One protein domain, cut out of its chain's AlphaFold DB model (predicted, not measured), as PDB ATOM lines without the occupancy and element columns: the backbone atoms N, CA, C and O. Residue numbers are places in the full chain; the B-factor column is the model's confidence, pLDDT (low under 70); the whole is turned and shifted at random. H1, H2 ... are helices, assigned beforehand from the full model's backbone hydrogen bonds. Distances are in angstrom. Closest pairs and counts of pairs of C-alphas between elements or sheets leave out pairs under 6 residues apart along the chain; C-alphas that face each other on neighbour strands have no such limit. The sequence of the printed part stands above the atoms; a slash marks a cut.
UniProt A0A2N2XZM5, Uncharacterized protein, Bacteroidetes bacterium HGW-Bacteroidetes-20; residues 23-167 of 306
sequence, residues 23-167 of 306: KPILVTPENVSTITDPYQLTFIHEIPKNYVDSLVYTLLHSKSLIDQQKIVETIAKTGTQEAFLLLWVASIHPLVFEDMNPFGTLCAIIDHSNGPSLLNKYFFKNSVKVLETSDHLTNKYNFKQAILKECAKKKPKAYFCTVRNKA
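This is residues 23 to 167 of the 306 residues of an uncharacterized protein of Bacteroidetes bacterium HGW-Bacteroidetes-20 (UniProt A0A2N2XZM5). The longest helix, H6, lies at one end of an elongated cluster of helices whose core is H3, with H2, H4, H5 and H6 packed round it and H1 folded against H2 as a helical hairpin. Toward the other end, residues 25 to 26 make a short antiparallel pairing with residues 159 to 160, and the last residues form a tail. The printed part has 145 residues with six named helices, H1 to H6 in chain order, and no named strand; its class is all helix. It is compact, with a radius of gyration of the C-alphas of 14.8 A, and spans 52 by 31 by 29 A.

H6, residues 136 to 153, is 26.2 A long and ends at C-alpha 153 (81.374, 142.111, 185.132). H5 is residues 115 to 123, H4 residues 102 to 112, and H3 residues 81 to 92. H2, residues 65 to 77, is 18.2 A long. H1, residues 51 to 61, begins at C-alpha 51 (59.994, 155.543, 177.792).

H6 touches H5 with residues 143 to 147 alone, closest at the C-alphas of Pro 116 and Lys 144, 6.1 A, at a steep tilt of 43 degrees. H3 touches H5, Ser 91 to Gly 115, C-alphas 5.5 A apart, at a shallow tilt of 32 degrees, opposite ways. H3 touches H4 with residues 87 to 91 alone, about perpendicular at 83 degrees; the closest C-alphas, of Ala 90 and Cys 107, are 4.5 A apart. H1 and H2 form a hairpin, at a shallow tilt of 16 degrees. H1 and H6 are apart. In H1 to H6 every O i to N i+4 pair is within hydrogen-bond range.

The C-alphas farthest apart, of Ser 134 and Ala 167, are 53.3 A apart. The printed part has no cut. The link from H5 to H6 is long, 12 residues. Residues 96 to 99 and 164 to 167 are under pLDDT 70.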
ATOM      1  N   LYS A  23      76.559 150.253 159.748       82.44
ATOM      2  CA  LYS A  23      77.720 149.620 160.394       82.44
ATOM      3  C   LYS A  23      77.829 150.063 161.862       82.44
ATOM      4  O   LYS A  23      78.461 151.085 162.125       82.44
ATOM      5  N   PRO A  24      77.197 149.344 162.806       88.88
ATOM      6  CA  PRO A  24      77.297 149.670 164.226       88.88
ATOM      7  C   PRO A  24      78.721 149.444 164.739       88.88
ATOM      8  O   PRO A  24      79.323 148.400 164.494       88.88
ATOM      9  N   ILE A  25      79.245 150.421 165.476       92.38
ATOM     10  CA  ILE A  25      80.566 150.374 166.110       92.38
ATOM     11  C   ILE A  25      80.367 150.183 167.607       92.38
ATOM     12  O   ILE A  25      79.573 150.894 168.217       92.38
ATOM     13  N   LEU A  26      81.068 149.221 168.208       95.19
ATOM     14  CA  LEU A  26      81.024 149.006 169.656       95.19
ATOM     15  C   LEU A  26      81.599 150.235 170.375       95.19
ATOM     16  O   LEU A  26      82.689 150.691 170.034       95.19
ATOM     17  N   VAL A  27      80.889 150.748 171.379       94.31
ATOM     18  CA  VAL A  27      81.374 151.843 172.227       94.31
ATOM     19  C   VAL A  27      82.545 151.346 173.072       94.31
ATOM     20  O   VAL A  27      82.444 150.340 173.776       94.31
ATOM     21  N   THR A  28      83.653 152.070 173.003       92.38
ATOM     22  CA  THR A  28      84.898 151.836 173.741       92.38
ATOM     23  C   THR A  28      85.375 153.158 174.351       92.38
ATOM     24  O   THR A  28      84.955 154.224 173.890       92.38
ATOM     25  N   PRO A  29      86.228 153.142 175.390       88.69
ATOM     26  CA  PRO A  29      86.823 154.369 175.923       88.69
ATOM     27  C   PRO A  29      87.519 155.227 174.858       88.69
ATOM     28  O   PRO A  29      87.503 156.447 174.963       88.69
ATOM     29  N   GLU A  30      88.081 154.603 173.824       89.69
ATOM     30  CA  GLU A  30      88.845 155.275 172.774       89.69
ATOM     31  C   GLU A  30      87.952 155.974 171.740       89.69
ATOM     32  O   GLU A  30      88.391 156.929 171.106       89.69
ATOM     33  N   ASN A  31      86.710 155.513 171.548       92.06
ATOM     34  CA  ASN A  31      85.819 156.036 170.505       92.06
ATOM     35  C   ASN A  31      84.572 156.761 171.028       92.06
ATOM     36  O   ASN A  31      83.876 157.399 170.240       92.06
ATOM     37  N   VAL A  32      84.285 156.710 172.329       92.00
ATOM     38  CA  VAL A  32      83.101 157.352 172.927       92.00
ATOM     39  C   VAL A  32      83.065 158.868 172.699       92.00
ATOM     40  O   VAL A  32      81.989 159.435 172.542       92.00
ATOM     41  N   SER A  33      84.228 159.520 172.609       89.56
ATOM     42  CA  SER A  33      84.355 160.952 172.305       89.56
ATOM     43  C   SER A  33      83.951 161.310 170.872       89.56
ATOM     44  O   SER A  33      83.650 162.467 170.597       89.56
ATOM     45  N   THR A  34      83.896 160.332 169.960       91.00
ATOM     46  CA  THR A  34      83.445 160.540 168.569       91.00
ATOM     47  C   THR A  34      81.922 160.591 168.438       91.00
ATOM     48  O   THR A  34      81.395 160.908 167.370       91.00
ATOM     49  N   ILE A  35      81.196 160.284 169.517       91.94
ATOM     50  CA  ILE A  35      79.746 160.419 169.582       91.94
ATOM     51  C   ILE A  35      79.427 161.897 169.813       91.94
ATOM     52  O   ILE A  35      79.815 162.494 170.813       91.94
ATOM     53  N   THR A  36      78.705 162.488 168.871       91.25
ATOM     54  CA  THR A  36      78.336 163.909 168.870       91.25
ATOM     55  C   THR A  36      76.864 164.138 169.215       91.25
ATOM     56  O   THR A  36      76.502 165.176 169.764       91.25
ATOM     57  N   ASP A  37      76.012 163.150 168.952       92.06
ATOM     58  CA  ASP A  37      74.566 163.183 169.157       92.06
ATOM     59  C   ASP A  37      74.136 161.905 169.914       92.06
ATOM     60  O   ASP A  37      74.517 160.804 169.502       92.06
ATOM     61  N   PRO A  38      73.348 162.001 171.009       93.88
ATOM     62  CA  PRO A  38      72.825 160.840 171.734       93.88
ATOM     63  C   PRO A  38      72.119 159.818 170.847       93.88
ATOM     64  O   PRO A  38      72.168 158.624 171.132       93.88
ATOM     65  N   TYR A  39      71.494 160.270 169.762       92.06
ATOM     66  CA  TYR A  39      70.757 159.419 168.830       92.06
ATOM     67  C   TYR A  39      71.664 158.658 167.855       92.06
ATOM     68  O   TYR A  39      71.176 157.891 167.026       92.06
ATOM     69  N   GLN A  40      72.989 158.833 167.947       92.31
ATOM     70  CA  GLN A  40      73.944 157.916 167.326       92.31
ATOM     71  C   GLN A  40      74.021 156.586 168.077       92.31
ATOM     72  O   GLN A  40      74.449 155.603 167.476       92.31
ATOM     73  N   LEU A  41      73.624 156.534 169.355       94.25
ATOM     74  CA  LEU A  41      73.539 155.292 170.121       94.25
ATOM     75  C   LEU A  41      72.397 154.436 169.575       94.25
ATOM     76  O   LEU A  41      71.247 154.856 169.577       94.25
ATOM     77  N   THR A  42      72.682 153.192 169.190       92.00
ATOM     78  CA  THR A  42      71.703 152.313 168.518       92.00
ATOM     79  C   THR A  42      70.530 151.876 169.401       92.00
ATOM     80  O   THR A  42      69.669 151.122 168.957       92.00
ATOM     81  N   PHE A  43      70.544 152.248 170.680       92.62
ATOM     82  CA  PHE A  43      69.510 151.926 171.662       92.62
ATOM     83  C   PHE A  43      68.715 153.159 172.116       92.62
ATOM     84  O   PHE A  43      67.807 153.004 172.928       92.62
ATOM     85  N   ILE A  44      69.041 154.355 171.602       92.69
ATOM     86  CA  ILE A  44      68.306 155.599 171.857       92.69
ATOM     87  C   ILE A  44      67.771 156.147 170.534       92.69
ATOM     88  O   ILE A  44      68.485 156.236 169.536       92.69
ATOM     89  N   HIS A  45      66.502 156.541 170.520       84.12
ATOM     90  CA  HIS A  45      65.827 157.014 169.314       84.12
ATOM     91  C   HIS A  45      65.421 158.480 169.443       84.12
ATOM     92  O   HIS A  45      64.834 158.870 170.450       84.12
ATOM     93  N   GLU A  46      65.694 159.283 168.408       79.19
ATOM     94  CA  GLU A  46      65.246 160.684 168.381       79.19
ATOM     95  C   GLU A  46      63.728 160.784 168.386       79.19
ATOM     96  O   GLU A  46      63.160 161.572 169.138       79.19
ATOM     97  N   ILE A  47      63.085 159.939 167.583       77.00
ATOM     98  CA  ILE A  47      61.650 159.697 167.650       77.00
ATOM     99  C   ILE A  47      61.451 158.642 168.734       77.00
ATOM    100  O   ILE A  47      61.845 157.490 168.516       77.00
ATOM    101  N   PRO A  48      60.880 158.998 169.896       76.44
ATOM    102  CA  PRO A  48      60.862 158.089 171.024       76.44
ATOM    103  C   PRO A  48      60.096 156.805 170.715       76.44
ATOM    104  O   PRO A  48      58.905 156.846 170.406       76.44
ATOM    105  N   LYS A  49      60.765 155.654 170.833       79.06
ATOM    106  CA  LYS A  49      60.138 154.330 170.704       79.06
ATOM    107  C   LYS A  49      59.833 153.708 172.057       79.06
ATOM    108  O   LYS A  49      58.965 152.846 172.163       79.06
ATOM    109  N   ASN A  50      60.541 154.139 173.095       79.38
ATOM    110  CA  ASN A  50      60.328 153.694 174.462       79.38
ATOM    111  C   ASN A  50      60.318 154.870 175.460       79.38
ATOM    112  O   ASN A  50      60.484 156.048 175.121       79.38
ATOM    113  N   TYR A  51      60.074 154.544 176.730       86.19
ATOM    114  CA  TYR A  51      59.994 155.543 177.792       86.19
ATOM    115  C   TYR A  51      61.347 156.208 178.090       86.19
ATOM    116  O   TYR A  51      61.377 157.400 178.383       86.19
ATOM    117  N   VAL A  52      62.464 155.481 177.964       87.31
ATOM    118  CA  VAL A  52      63.814 156.047 178.128       87.31
ATOM    119  C   VAL A  52      64.102 157.062 177.027       87.31
ATOM    120  O   VAL A  52      64.530 158.164 177.356       87.31
ATOM    121  N   ASP A  53      63.778 156.763 175.767       79.88
ATOM    122  CA  ASP A  53      63.914 157.714 174.655       79.88
ATOM    123  C   ASP A  53      63.156 159.019 174.949       79.88
ATOM    124  O   ASP A  53      63.690 160.117 174.799       79.88
ATOM    125  N   SER A  54      61.922 158.903 175.455       77.31
ATOM    126  CA  SER A  54      61.082 160.061 175.800       77.31
ATOM    127  C   SER A  54      61.709 160.904 176.916       77.31
ATOM    128  O   SER A  54      61.657 162.139 176.887       77.31
ATOM    129  N   LEU A  55      62.315 160.245 177.908       84.69
ATOM    130  CA  LEU A  55      63.021 160.905 179.002       84.69
ATOM    131  C   LEU A  55      64.311 161.568 178.515       84.69
ATOM    132  O   LEU A  55      64.562 162.698 178.917       84.69
ATOM    133  N   VAL A  56      65.087 160.932 177.630       91.31
ATOM    134  CA  VAL A  56      66.295 161.521 177.023       91.31
ATOM    135  C   VAL A  56      65.939 162.751 176.197       91.31
ATOM    136  O   VAL A  56      66.542 163.807 176.389       91.31
ATOM    137  N   TYR A  57      64.908 162.659 175.356       85.50
ATOM    138  CA  TYR A  57      64.403 163.803 174.604       85.50
ATOM    139  C   TYR A  57      64.014 164.951 175.546       85.50
ATOM    140  O   TYR A  57      64.431 166.092 175.354       85.50
ATOM    141  N   THR A  58      63.255 164.657 176.606       82.06
ATOM    142  CA  THR A  58      62.850 165.668 177.599       82.06
ATOM    143  C   THR A  58      64.057 166.256 178.336       82.06
ATOM    144  O   THR A  58      64.086 167.455 178.605       82.06
ATOM    145  N   LEU A  59      65.061 165.431 178.644       90.50
ATOM    146  CA  LEU A  59      66.272 165.827 179.356       90.50
ATOM    147  C   LEU A  59      67.079 166.857 178.560       90.50
ATOM    148  O   LEU A  59      67.429 167.897 179.111       90.50
ATOM    149  N   LEU A  60      67.298 166.599 177.267       87.56
ATOM    150  CA  LEU A  60      68.049 167.477 176.359       87.56
ATOM    151  C   LEU A  60      67.383 168.843 176.142       87.56
ATOM    152  O   LEU A  60      68.063 169.826 175.858       87.56
ATOM    153  N   HIS A  61      66.060 168.920 176.298       85.62
ATOM    154  CA  HIS A  61      65.290 170.158 176.136       85.62
ATOM    155  C   HIS A  61      64.938 170.836 177.471       85.62
ATOM    156  O   HIS A  61      64.347 171.920 177.485       85.62
ATOM    157  N   SER A  62      65.280 170.218 178.605       83.25
ATOM    158  CA  SER A  62      65.020 170.785 179.925       83.25
ATOM    159  C   SER A  62      66.034 171.876 180.257       83.25
ATOM    160  O   SER A  62      67.241 171.651 180.223       83.25
ATOM    161  N   LYS A  63      65.539 173.052 180.660       86.69
ATOM    162  CA  LYS A  63      66.366 174.174 181.145       86.69
ATOM    163  C   LYS A  63      66.577 174.165 182.664       86.69
ATOM    164  O   LYS A  63      67.363 174.949 183.180       86.69
ATOM    165  N   SER A  64      65.832 173.331 183.387       90.38
ATOM    166  CA  SER A  64      65.798 173.311 184.851       90.38
ATOM    167  C   SER A  64      66.680 172.184 185.378       90.38
ATOM    168  O   SER A  64      66.388 171.014 185.134       90.38
ATOM    169  N   LEU A  65      67.729 172.525 186.135       85.00
ATOM    170  CA  LEU A  65      68.645 171.548 186.746       85.00
ATOM    171  C   LEU A  65      67.907 170.559 187.663       85.00
ATOM    172  O   LEU A  65      68.178 169.361 187.648       85.00
ATOM    173  N   ILE A  66      66.922 171.049 188.423       87.00
ATOM    174  CA  ILE A  66      66.101 170.215 189.314       87.00
ATOM    175  C   ILE A  66      65.298 169.196 188.500       87.00
ATOM    176  O   ILE A  66      65.179 168.034 188.893       87.00
ATOM    177  N   ASP A  67      64.742 169.618 187.365       88.25
ATOM    178  CA  ASP A  67      63.978 168.719 186.506       88.25
ATOM    179  C   ASP A  67      64.896 167.732 185.793       88.25
ATOM    180  O   ASP A  67      64.565 166.552 185.722       88.25
ATOM    181  N   GLN A  68      66.078 168.169 185.350       94.31
ATOM    182  CA  GLN A  68      67.096 167.284 184.788       94.31
ATOM    183  C   GLN A  68      67.470 166.171 185.776       94.31
ATOM    184  O   GLN A  68      67.383 164.995 185.425       94.31
ATOM    185  N   GLN A  69      67.764 166.508 187.036       96.25
ATOM    186  CA  GLN A  69      68.094 165.520 188.066       96.25
ATOM    187  C   GLN A  69      66.956 164.514 188.296       96.25
ATOM    188  O   GLN A  69      67.191 163.306 188.371       96.25
ATOM    189  N   LYS A  70      65.703 164.988 188.365       95.31
ATOM    190  CA  LYS A  70      64.525 164.113 188.498       95.31
ATOM    191  C   LYS A  70      64.342 163.205 187.285       95.31
ATOM    192  O   LYS A  70      63.969 162.044 187.452       95.31
ATOM    193  N   ILE A  71      64.591 163.712 186.079       94.12
ATOM    194  CA  ILE A  71      64.508 162.929 184.843       94.12
ATOM    195  C   ILE A  71      65.594 161.850 184.833       94.12
ATOM    196  O   ILE A  71      65.261 160.692 184.596       94.12
ATOM    197  N   VAL A  72      66.849 162.168 185.175       98.12
ATOM    198  CA  VAL A  72      67.936 161.169 185.248       98.12
ATOM    199  C   VAL A  72      67.646 160.107 186.313       98.12
ATOM    200  O   VAL A  72      67.823 158.914 186.062       98.12
ATOM    201  N   GLU A  73      67.122 160.493 187.481       98.06
ATOM    202  CA  GLU A  73      66.689 159.507 188.477       98.06
ATOM    203  C   GLU A  73      65.540 158.635 187.944       98.06
ATOM    204  O   GLU A  73      65.512 157.428 188.183       98.06
ATOM    205  N   THR A  74      64.601 159.222 187.195       95.75
ATOM    206  CA  THR A  74      63.489 158.489 186.569       95.75
ATOM    207  C   THR A  74      63.995 157.507 185.515       95.75
ATOM    208  O   THR A  74      63.530 156.369 185.507       95.75
ATOM    209  N   ILE A  75      64.986 157.889 184.698       97.75
ATOM    210  CA  ILE A  75      65.680 156.994 183.761       97.75
ATOM    211  C   ILE A  75      66.238 155.793 184.526       97.75
ATOM    212  O   ILE A  75      65.918 154.654 184.189       97.75
ATOM    213  N   ALA A  76      66.996 156.026 185.600       98.06
ATOM    214  CA  ALA A  76      67.585 154.952 186.397       98.06
ATOM    215  C   ALA A  76      66.524 154.032 187.032       98.06
ATOM    216  O   ALA A  76      66.661 152.809 186.995       98.06
ATOM    217  N   LYS A  77      65.431 154.612 187.550       97.19
ATOM    218  CA  LYS A  77      64.290 153.882 188.134       97.19
ATOM    219  C   LYS A  77      63.580 152.966 187.142       97.19
ATOM    220  O   LYS A  77      62.940 152.019 187.593       97.19
ATOM    221  N   THR A  78      63.669 153.216 185.830       93.94
ATOM    222  CA  THR A  78      63.038 152.325 184.840       93.94
ATOM    223  C   THR A  78      63.597 150.903 184.900       93.94
ATOM    224  O   THR A  78      62.881 149.969 184.556       93.94
ATOM    225  N   GLY A  79      64.855 150.725 185.328       94.62
ATOM    226  CA  GLY A  79      65.493 149.409 185.433       94.62
ATOM    227  C   GLY A  79      65.670 148.678 184.096       94.62
ATOM    228  O   GLY A  79      65.932 147.478 184.086       94.62
ATOM    229  N   THR A  80      65.510 149.384 182.975       95.19
ATOM    230  CA  THR A  80      65.597 148.830 181.616       95.19
ATOM    231  C   THR A  80      67.049 148.674 181.160       95.19
ATOM    232  O   THR A  80      67.969 149.278 181.727       95.19
ATOM    233  N   GLN A  81      67.269 147.869 180.117       95.88
ATOM    234  CA  GLN A  81      68.598 147.701 179.526       95.88
ATOM    235  C   GLN A  81      69.098 149.011 178.904       95.88
ATOM    236  O   GLN A  81      70.267 149.352 179.056       95.88
ATOM    237  N   GLU A  82      68.216 149.775 178.267       95.44
ATOM    238  CA  GLU A  82      68.500 151.076 177.664       95.44
ATOM    239  C   GLU A  82      68.936 152.086 178.724       95.44
ATOM    240  O   GLU A  82      69.938 152.772 178.541       95.44
ATOM    241  N   ALA A  83      68.250 152.134 179.873       97.75
ATOM    242  CA  ALA A  83      68.655 152.988 180.986       97.75
ATOM    243  C   ALA A  83      70.016 152.582 181.568       97.75
ATOM    244  O   ALA A  83      70.838 153.452 181.859       97.75
ATOM    245  N   PHE A  84      70.277 151.277 181.711       97.75
ATOM    246  CA  PHE A  84      71.585 150.784 182.149       97.75
ATOM    247  C   PHE A  84      72.696 151.202 181.180       97.75
ATOM    248  O   PHE A  84      73.697 151.774 181.610       97.75
ATOM    249  N   LEU A  85      72.511 150.941 179.881       97.25
ATOM    250  CA  LEU A  85      73.485 151.269 178.841       97.25
ATOM    251  C   LEU A  85      73.703 152.778 178.735       97.25
ATOM    252  O   LEU A  85      74.849 153.207 178.638       97.25
ATOM    253  N   LEU A  86      72.640 153.580 178.823       97.31
ATOM    254  CA  LEU A  86      72.727 155.035 178.789       97.31
ATOM    255  C   LEU A  86      73.571 155.571 179.943       97.31
ATOM    256  O   LEU A  86      74.508 156.332 179.720       97.31
ATOM    257  N   LEU A  87      73.261 155.162 181.178       96.75
ATOM    258  CA  LEU A  87      74.014 155.604 182.347       96.75
ATOM    259  C   LEU A  87      75.458 155.103 182.292       96.75
ATOM    260  O   LEU A  87      76.368 155.853 182.636       96.75
ATOM    261  N   TRP A  88      75.695 153.866 181.855       95.50
ATOM    262  CA  TRP A  88      77.048 153.330 181.709       95.50
ATOM    263  C   TRP A  88      77.870 154.144 180.701       95.50
ATOM    264  O   TRP A  88      78.928 154.660 181.060       95.50
ATOM    265  N   VAL A  89      77.351 154.330 179.485       95.19
ATOM    266  CA  VAL A  89      78.022 155.084 178.418       95.19
ATOM    267  C   VAL A  89      78.252 156.540 178.837       95.19
ATOM    268  O   VAL A  89      79.371 157.034 178.737       95.19
ATOM    269  N   ALA A  90      77.224 157.211 179.362       94.19
ATOM    270  CA  ALA A  90      77.256 158.653 179.589       94.19
ATOM    271  C   ALA A  90      77.897 159.092 180.916       94.19
ATOM    272  O   ALA A  90      78.308 160.242 181.027       94.19
ATOM    273  N   SER A  91      77.965 158.219 181.931       89.94
ATOM    274  CA  SER A  91      78.497 158.588 183.257       89.94
ATOM    275  C   SER A  91      79.852 157.978 183.587       89.94
ATOM    276  O   SER A  91      80.566 158.518 184.434       89.94
ATOM    277  N   ILE A  92      80.224 156.859 182.957       84.31
ATOM    278  CA  ILE A  92      81.414 156.099 183.356       84.31
ATOM    279  C   ILE A  92      82.601 156.367 182.439       84.31
ATOM    280  O   ILE A  92      83.724 156.490 182.934       84.31
ATOM    281  N   HIS A  93      82.370 156.501 181.137       79.88
ATOM    282  CA  HIS A  93      83.462 156.732 180.205       79.88
ATOM    283  C   HIS A  93      84.075 158.131 180.392       79.88
ATOM    284  O   HIS A  93      83.350 159.097 180.652       79.88
ATOM    285  N   PRO A  94      85.412 158.257 180.314       70.69
ATOM    286  CA  PRO A  94      86.060 159.556 180.299       70.69
ATOM    287  C   PRO A  94      85.706 160.262 178.990       70.69
ATOM    288  O   PRO A  94      85.898 159.712 177.910       70.69
ATOM    289  N   LEU A  95      85.182 161.478 179.094       72.75
ATOM    290  CA  LEU A  95      84.962 162.343 177.944       72.75
ATOM    291  C   LEU A  95      85.995 163.454 177.997       72.75
ATOM    292  O   LEU A  95      86.058 164.206 178.970       72.75
ATOM    293  N   VAL A  96      86.817 163.523 176.957       66.06
ATOM    294  CA  VAL A  96      87.661 164.683 176.688       66.06
ATOM    295  C   VAL A  96      86.803 165.619 175.847       66.06
ATOM    296  O   VAL A  96      86.502 165.320 174.694       66.06
ATOM    297  N   PHE A  97      86.307 166.691 176.462       59.25
ATOM    298  CA  PHE A  97      85.465 167.666 175.775       59.25
ATOM    299  C   PHE A  97      86.359 168.640 175.009       59.25
ATOM    300  O   PHE A  97      86.835 169.614 175.585       59.25
ATOM    301  N   GLU A  98      86.600 168.366 173.729       57.00
ATOM    302  CA  GLU A  98      87.161 169.377 172.823       57.00
ATOM    303  C   GLU A  98      86.064 170.369 172.398       57.00
ATOM    304  O   GLU A  98      86.294 171.572 172.439       57.00
ATOM    305  N   ASP A  99      84.835 169.882 172.156       57.91
ATOM    306  CA  ASP A  99      83.657 170.689 171.811       57.91
ATOM    307  C   ASP A  99      82.388 170.228 172.558       57.91
ATOM    308  O   ASP A  99      82.099 169.032 172.682       57.91
ATOM    309  N   MET A 100      81.577 171.183 173.036       75.06
ATOM    310  CA  MET A 100      80.278 170.925 173.684       75.06
ATOM    311  C   MET A 100      79.209 170.565 172.643       75.06
ATOM    312  O   MET A 100      78.470 171.420 172.156       75.06
ATOM    313  N   ASN A 101      79.112 169.279 172.312       87.50
ATOM    314  CA  ASN A 101      78.062 168.734 171.449       87.50
ATOM    315  C   ASN A 101      76.848 168.210 172.268       87.50
ATOM    316  O   ASN A 101      76.924 168.114 173.503       87.50
ATOM    317  N   PRO A 102      75.700 167.895 171.628       90.06
ATOM    318  CA  PRO A 102      74.518 167.379 172.326       90.06
ATOM    319  C   PRO A 102      74.777 166.138 173.184       90.06
ATOM    320  O   PRO A 102      74.219 166.021 174.278       90.06
ATOM    321  N   PHE A 103      75.636 165.222 172.730       93.19
ATOM    322  CA  PHE A 103      75.976 164.036 173.514       93.19
ATOM    323  C   PHE A 103      76.817 164.391 174.738       93.19
ATOM    324  O   PHE A 103      76.495 163.976 175.849       93.19
ATOM    325  N   GLY A 104      77.818 165.252 174.577       91.12
ATOM    326  CA  GLY A 104      78.604 165.766 175.688       91.12
ATOM    327  C   GLY A 104      77.747 166.499 176.725       91.12
ATOM    328  O   GLY A 104      77.918 166.291 177.926       91.12
ATOM    329  N   THR A 105      76.749 167.263 176.269       90.44
ATOM    330  CA  THR A 105      75.748 167.903 177.139       90.44
ATOM    331  C   THR A 105      74.956 166.867 177.941       90.44
ATOM    332  O   THR A 105      74.811 167.008 179.156       90.44
ATOM    333  N   LEU A 106      74.481 165.795 177.299       94.56
ATOM    334  CA  LEU A 106      73.783 164.698 177.979       94.56
ATOM    335  C   LEU A 106      74.655 164.048 179.059       94.56
ATOM    336  O   LEU A 106      74.195 163.827 180.181       94.56
ATOM    337  N   CYS A 107      75.916 163.767 178.736       94.00
ATOM    338  CA  CYS A 107      76.867 163.177 179.668       94.00
ATOM    339  C   CYS A 107      77.139 164.087 180.868       94.00
ATOM    340  O   CYS A 107      77.111 163.618 182.006       94.00
ATOM    341  N   ALA A 108      77.313 165.391 180.636       91.06
ATOM    342  CA  ALA A 108      77.476 166.375 181.702       91.06
ATOM    343  C   ALA A 108      76.252 166.419 182.633       91.06
ATOM    344  O   ALA A 108      76.406 166.392 183.855       91.06
ATOM    345  N   ILE A 109      75.035 166.411 182.074       94.38
ATOM    346  CA  ILE A 109      73.791 166.386 182.857       94.38
ATOM    347  C   ILE A 109      73.703 165.114 183.714       94.38
ATOM    348  O   ILE A 109      73.351 165.182 184.897       94.38
ATOM    349  N   ILE A 110      74.028 163.950 183.143       95.81
ATOM    350  CA  ILE A 110      73.984 162.667 183.855       95.81
ATOM    351  C   ILE A 110      75.050 162.610 184.961       95.81
ATOM    352  O   ILE A 110      74.730 162.175 186.070       95.81
ATOM    353  N   ASP A 111      76.286 163.061 184.713       91.69
ATOM    354  CA  ASP A 111      77.335 163.099 185.746       91.69
ATOM    355  C   ASP A 111      76.957 164.054 186.887       91.69
ATOM    356  O   ASP A 111      77.028 163.671 188.057       91.69
ATOM    357  N   HIS A 112      76.454 165.250 186.559       91.38
ATOM    358  CA  HIS A 112      75.990 166.230 187.546       91.38
ATOM    359  C   HIS A 112      74.802 165.715 188.375       91.38
ATOM    360  O   HIS A 112      74.670 166.027 189.555       91.38
ATOM    361  N   SER A 113      73.969 164.858 187.781       94.81
ATOM    362  CA  SER A 113      72.842 164.197 188.450       94.81
ATOM    363  C   SER A 113      73.245 162.942 189.241       94.81
ATOM    364  O   SER A 113      72.379 162.155 189.625       94.81
ATOM    365  N   ASN A 114      74.542 162.738 189.503       94.06
ATOM    366  CA  ASN A 114      75.104 161.576 190.197       94.06
ATOM    367  C   ASN A 114      74.839 160.234 189.489       94.06
ATOM    368  O   ASN A 114      74.539 159.228 190.139       94.06
ATOM    369  N   GLY A 115      74.988 160.194 188.161       95.62
ATOM    370  CA  GLY A 115      74.841 158.989 187.332       95.62
ATOM    371  C   GLY A 115      75.483 157.713 187.910       95.62
ATOM    372  O   GLY A 115      74.783 156.701 188.014       95.62
ATOM    373  N   PRO A 116      76.747 157.734 188.387       95.69
ATOM    374  CA  PRO A 116      77.375 156.556 188.993       95.69
ATOM    375  C   PRO A 116      76.653 156.054 190.256       95.69
ATOM    376  O   PRO A 116      76.509 154.848 190.459       95.69
ATOM    377  N   SER A 117      76.146 156.961 191.096       96.06
ATOM    378  CA  SER A 117      75.401 156.595 192.312       96.06
ATOM    379  C   SER A 117      74.039 156.003 191.969       96.06
ATOM    380  O   SER A 117      73.586 155.064 192.623       96.06
ATOM    381  N   LEU A 118      73.399 156.508 190.913       97.44
ATOM    382  CA  LEU A 118      72.149 155.959 190.395       97.44
ATOM    383  C   LEU A 118      72.348 154.560 189.796       97.44
ATOM    384  O   LEU A 118      71.536 153.674 190.068       97.44
ATOM    385  N   LEU A 119      73.448 154.324 189.071       96.75
ATOM    386  CA  LEU A 119      73.848 152.981 188.630       96.75
ATOM    387  C   LEU A 119      73.979 152.026 189.817       96.75
ATOM    388  O   LEU A 119      73.385 150.945 189.809       96.75
ATOM    389  N   ASN A 120      74.697 152.447 190.862       97.44
ATOM    390  CA  ASN A 120      74.854 151.647 192.073       97.44
ATOM    391  C   ASN A 120      73.505 151.305 192.704       97.44
ATOM    392  O   ASN A 120      73.211 150.138 192.958       97.44
ATOM    393  N   LYS A 121      72.662 152.319 192.910       97.50
ATOM    394  CA  LYS A 121      71.368 152.184 193.575       97.50
ATOM    395  C   LYS A 121      70.420 151.253 192.829       97.50
ATOM    396  O   LYS A 121      69.868 150.343 193.441       97.50
ATOM    397  N   TYR A 122      70.235 151.466 191.527       97.75
ATOM    398  CA  TYR A 122      69.174 150.799 190.769       97.75
ATOM    399  C   TYR A 122      69.625 149.518 190.057       97.75
ATOM    400  O   TYR A 122      68.827 148.591 189.942       97.75
ATOM    401  N   PHE A 123      70.892 149.406 189.641       97.31
ATOM    402  CA  PHE A 123      71.380 148.250 188.870       97.31
ATOM    403  C   PHE A 123      72.326 147.332 189.650       97.31
ATOM    404  O   PHE A 123      72.414 146.140 189.337       97.31
ATOM    405  N   PHE A 124      72.992 147.857 190.682       96.25
ATOM    406  CA  PHE A 124      73.898 147.093 191.549       96.25
ATOM    407  C   PHE A 124      73.393 146.949 192.992       96.25
ATOM    408  O   PHE A 124      74.065 146.343 193.818       96.25
ATOM    409  N   LYS A 125      72.190 147.454 193.306       96.25
ATOM    410  CA  LYS A 125      71.559 147.359 194.637       96.25
ATOM    411  C   LYS A 125      72.472 147.848 195.774       96.25
ATOM    412  O   LYS A 125      72.514 147.250 196.845       96.25
ATOM    413  N   ASN A 126      73.203 148.937 195.533       95.56
ATOM    414  CA  ASN A 126      74.192 149.516 196.447       95.56
ATOM    415  C   ASN A 126      75.325 148.547 196.850       95.56
ATOM    416  O   ASN A 126      75.858 148.650 197.956       95.56
ATOM    417  N   SER A 127      75.701 147.596 195.986       94.62
ATOM    418  CA  SER A 127      76.786 146.649 196.277       94.62
ATOM    419  C   SER A 127      78.166 147.304 196.287       94.62
ATOM    420  O   SER A 127      79.075 146.801 196.946       94.62
ATOM    421  N   VAL A 128      78.342 148.420 195.572       93.06
ATOM    422  CA  VAL A 128      79.606 149.160 195.560       93.06
ATOM    423  C   VAL A 128      79.666 150.075 196.773       93.06
ATOM    424  O   VAL A 128      78.896 151.030 196.878       93.06
ATOM    425  N   LYS A 129      80.603 149.787 197.673       89.44
ATOM    426  CA  LYS A 129      80.958 150.634 198.815       89.44
ATOM    427  C   LYS A 129      82.365 151.175 198.592       89.44
ATOM    428  O   LYS A 129      83.235 150.434 198.141       89.44
ATOM    429  N   VAL A 130      82.587 152.447 198.900       78.12
ATOM    430  CA  VAL A 130      83.922 153.057 198.876       78.12
ATOM    431  C   VAL A 130      84.277 153.472 200.287       78.12
ATOM    432  O   VAL A 130      83.422 153.956 201.021       78.12
ATOM    433  N   LEU A 131      85.530 153.223 200.662       71.38
ATOM    434  CA  LEU A 131      86.083 153.677 201.928       71.38
ATOM    435  C   LEU A 131      86.142 155.202 201.903       71.38
ATOM    436  O   LEU A 131      86.727 155.778 200.986       71.38
ATOM    437  N   GLU A 132      85.513 155.841 202.883       70.12
ATOM    438  CA  GLU A 132      85.546 157.291 203.022       70.12
ATOM    439  C   GLU A 132      86.989 157.734 203.281       70.12
ATOM    440  O   GLU A 132      87.581 157.419 204.312       70.12
ATOM    441  N   THR A 133      87.577 158.441 202.319       73.69
ATOM    442  CA  THR A 133      88.796 159.224 202.540       73.69
ATOM    443  C   THR A 133      88.417 160.664 202.885       73.69
ATOM    444  O   THR A 133      87.296 161.097 202.608       73.69
ATOM    445  N   SER A 134      89.333 161.429 203.480       77.12
ATOM    446  CA  SER A 134      89.101 162.849 203.782       77.12
ATOM    447  C   SER A 134      88.957 163.723 202.527       77.12
ATOM    448  O   SER A 134      88.408 164.820 202.617       77.12
ATOM    449  N   ASP A 135      89.400 163.247 201.357       84.31
ATOM    450  CA  ASP A 135      89.299 163.968 200.090       84.31
ATOM    451  C   ASP A 135      88.074 163.526 199.267       84.31
ATOM    452  O   ASP A 135      87.993 162.421 198.721       84.31
ATOM    453  N   HIS A 136      87.118 164.445 199.128       80.06
ATOM    454  CA  HIS A 136      85.895 164.248 198.356       80.06
ATOM    455  C   HIS A 136      86.160 163.943 196.868       80.06
ATOM    456  O   HIS A 136      85.425 163.155 196.265       80.06
ATOM    457  N   LEU A 137      87.192 164.535 196.255       79.44
ATOM    458  CA  LEU A 137      87.503 164.299 194.839       79.44
ATOM    459  C   LEU A 137      88.039 162.884 194.627       79.44
ATOM    460  O   LEU A 137      87.538 162.158 193.761       79.44
ATOM    461  N   THR A 138      88.982 162.466 195.471       80.50
ATOM    462  CA  THR A 138      89.491 161.092 195.497       80.50
ATOM    463  C   THR A 138      88.363 160.087 195.739       80.50
ATOM    464  O   THR A 138      88.279 159.080 195.032       80.50
ATOM    465  N   ASN A 139      87.419 160.381 196.641       85.50
ATOM    466  CA  ASN A 139      86.241 159.532 196.852       85.50
ATOM    467  C   ASN A 139      85.367 159.411 195.595       85.50
ATOM    468  O   ASN A 139      84.999 158.295 195.219       85.50
ATOM    469  N   LYS A 140      85.059 160.526 194.912       84.94
ATOM    470  CA  LYS A 140      84.253 160.509 193.675       84.94
ATOM    471  C   LYS A 140      84.942 159.688 192.581       84.94
ATOM    472  O   LYS A 140      84.290 158.869 191.928       84.94
ATOM    473  N   TYR A 141      86.251 159.868 192.402       87.12
ATOM    474  CA  TYR A 141      87.040 159.108 191.433       87.12
ATOM    475  C   TYR A 141      87.061 157.609 191.761       87.12
ATOM    476  O   TYR A 141      86.705 156.789 190.913       87.12
ATOM    477  N   ASN A 142      87.388 157.247 193.005       89.62
ATOM    478  CA  ASN A 142      87.427 155.856 193.463       89.62
ATOM    479  C   ASN A 142      86.066 155.169 193.316       89.62
ATOM    480  O   ASN A 142      85.993 154.018 192.884       89.62
ATOM    481  N   PHE A 143      84.981 155.887 193.607       91.94
ATOM    482  CA  PHE A 143      83.622 155.396 193.408       91.94
ATOM    483  C   PHE A 143      83.304 155.147 191.941       91.94
ATOM    484  O   PHE A 143      82.856 154.054 191.595       91.94
ATOM    485  N   LYS A 144      83.611 156.097 191.055       91.31
ATOM    486  CA  LYS A 144      83.418 155.919 189.611       91.31
ATOM    487  C   LYS A 144      84.217 154.723 189.073       91.31
ATOM    488  O   LYS A 144      83.671 153.928 188.311       91.31
ATOM    489  N   GLN A 145      85.459 154.530 189.524       90.88
ATOM    490  CA  GLN A 145      86.289 153.376 189.155       90.88
ATOM    491  C   GLN A 145      85.726 152.044 189.674       90.88
ATOM    492  O   GLN A 145      85.732 151.040 188.959       90.88
ATOM    493  N   ALA A 146      85.208 152.011 190.903       93.31
ATOM    494  CA  ALA A 146      84.579 150.815 191.455       93.31
ATOM    495  C   ALA A 146      83.287 150.449 190.700       93.31
ATOM    496  O   ALA A 146      83.068 149.280 190.381       93.31
ATOM    497  N   ILE A 147      82.479 151.447 190.327       94.94
ATOM    498  CA  ILE A 147      81.299 151.251 189.476       94.94
ATOM    499  C   ILE A 147      81.699 150.730 188.094       94.94
ATOM    500  O   ILE A 147      81.088 149.780 187.612       94.94
ATOM    501  N   LEU A 148      82.749 151.282 187.472       92.06
ATOM    502  CA  LEU A 148      83.264 150.787 186.190       92.06
ATOM    503  C   LEU A 148      83.643 149.299 186.263       92.06
ATOM    504  O   LEU A 148      83.292 148.532 185.365       92.06
ATOM    505  N   LYS A 149      84.299 148.871 187.350       92.75
ATOM    506  CA  LYS A 149      84.639 147.456 187.577       92.75
ATOM    507  C   LYS A 149      83.395 146.569 187.687       92.75
ATOM    508  O   LYS A 149      83.378 145.491 187.096       92.75
ATOM    509  N   GLU A 150      82.345 147.001 188.390       94.81
ATOM    510  CA  GLU A 150      81.080 146.248 188.445       94.81
ATOM    511  C   GLU A 150      80.347 146.221 187.097       94.81
ATOM    512  O   GLU A 150      79.828 145.175 186.697       94.81
ATOM    513  N   CYS A 151      80.350 147.330 186.352       93.56
ATOM    514  CA  CYS A 151      79.832 147.370 184.986       93.56
ATOM    515  C   CYS A 151      80.548 146.341 184.104       93.56
ATOM    516  O   CYS A 151      79.882 145.562 183.424       93.56
ATOM    517  N   ALA A 152      81.881 146.260 184.164       91.31
ATOM    518  CA  ALA A 152      82.666 145.318 183.363       91.31
ATOM    519  C   ALA A 152      82.269 143.846 183.600       91.31
ATOM    520  O   ALA A 152      82.238 143.062 182.650       91.31
ATOM    521  N   LYS A 153      81.870 143.470 184.826       94.69
ATOM    522  CA  LYS A 153      81.374 142.111 185.132       94.69
ATOM    523  C   LYS A 153      80.090 141.761 184.378       94.69
ATOM    524  O   LYS A 153      79.901 140.603 184.010       94.69
ATOM    525  N   LYS A 154      79.224 142.747 184.115       93.19
ATOM    526  CA  LYS A 154      78.001 142.573 183.312       93.19
ATOM    527  C   LYS A 154      78.272 142.519 181.804       93.19
ATOM    528  O   LYS A 154      77.351 142.210 181.055       93.19
ATOM    529  N   LYS A 155      79.506 142.800 181.361       92.75
ATOM    530  CA  LYS A 155      79.925 142.837 179.948       92.75
ATOM    531  C   LYS A 155      78.947 143.634 179.057       92.75
ATOM    532  O   LYS A 155      78.472 143.088 178.056       92.75
ATOM    533  N   PRO A 156      78.600 144.888 179.420       94.06
ATOM    534  CA  PRO A 156      77.696 145.703 178.621       94.06
ATOM    535  C   PRO A 156      78.234 145.878 177.201       94.06
ATOM    536  O   PRO A 156      79.435 146.039 176.991       94.06
ATOM    537  N   LYS A 157      77.326 145.855 176.226       94.75
ATOM    538  CA  LYS A 157      77.625 146.150 174.825       94.75
ATOM    539  C   LYS A 157      76.686 147.253 174.363       94.75
ATOM    540  O   LYS A 157      75.483 147.030 174.262       94.75
ATOM    541  N   ALA A 158      77.248 148.425 174.108       94.50
ATOM    542  CA  ALA A 158      76.571 149.528 173.443       94.50
ATOM    543  C   ALA A 158      77.193 149.707 172.065       94.50
ATOM    544  O   ALA A 158      78.400 149.532 171.914       94.50
ATOM    545  N   TYR A 159      76.380 150.070 171.082       94.19
ATOM    546  CA  TYR A 159      76.860 150.388 169.749       94.19
ATOM    547  C   TYR A 159      76.419 151.794 169.362       94.19
ATOM    548  O   TYR A 159      75.405 152.291 169.860       94.19
ATOM    549  N   PHE A 160      77.175 152.421 168.471       93.81
ATOM    550  CA  PHE A 160      76.823 153.705 167.884       93.81
ATOM    551  C   PHE A 160      77.132 153.761 166.384       93.81
ATOM    552  O   PHE A 160      77.813 152.887 165.840       93.81
ATOM    553  N   CYS A 161      76.628 154.800 165.724       89.88
ATOM    554  CA  CYS A 161      76.826 155.066 164.300       89.88
ATOM    555  C   CYS A 161      77.625 156.352 164.095       89.88
ATOM    556  O   CYS A 161      77.190 157.413 164.532       89.88
ATOM    557  N   THR A 162      78.755 156.289 163.384       83.75
ATOM    558  CA  THR A 162      79.593 157.470 163.079       83.75
ATOM    559  C   THR A 162      78.886 158.478 162.187       83.75
ATOM    560  O   THR A 162      78.961 159.677 162.423       83.75
ATOM    561  N   VAL A 163      78.155 157.988 161.190       73.12
ATOM    562  CA  VAL A 163      77.284 158.801 160.349       73.12
ATOM    563  C   VAL A 163      75.861 158.409 160.690       73.12
ATOM    564  O   VAL A 163      75.431 157.285 160.420       73.12
ATOM    565  N   ARG A 164      75.129 159.335 161.311       62.31
ATOM    566  CA  ARG A 164      73.679 159.212 161.430       62.31
ATOM    567  C   ARG A 164      73.149 159.107 160.006       62.31
ATOM    568  O   ARG A 164      73.461 159.974 159.189       62.31
ATOM    569  N   ASN A 165      72.409 158.048 159.684       49.72
ATOM    570  CA  ASN A 165      71.810 157.923 158.362       49.72
ATOM    571  C   ASN A 165      70.685 158.964 158.261       49.72
ATOM    572  O   ASN A 165      69.517 158.655 158.471       49.72
ATOM    573  N   LYS A 166      71.057 160.228 158.016       46.62
ATOM    574  CA  LYS A 166      70.135 161.355 157.861       46.62
ATOM    575  C   LYS A 166      69.204 161.160 156.672       46.62
ATOM    576  O   LYS A 166      68.220 161.859 156.608       46.62
ATOM    577  N   ALA A 167      69.471 160.198 155.784       43.44
ATOM    578  CA  ALA A 167      68.522 159.763 154.762       43.44
ATOM    579  C   ALA A 167      67.270 159.064 155.342       43.44
ATOM    580  O   ALA A 167      66.326 158.807 154.601       43.44
TER     581      ALA A 167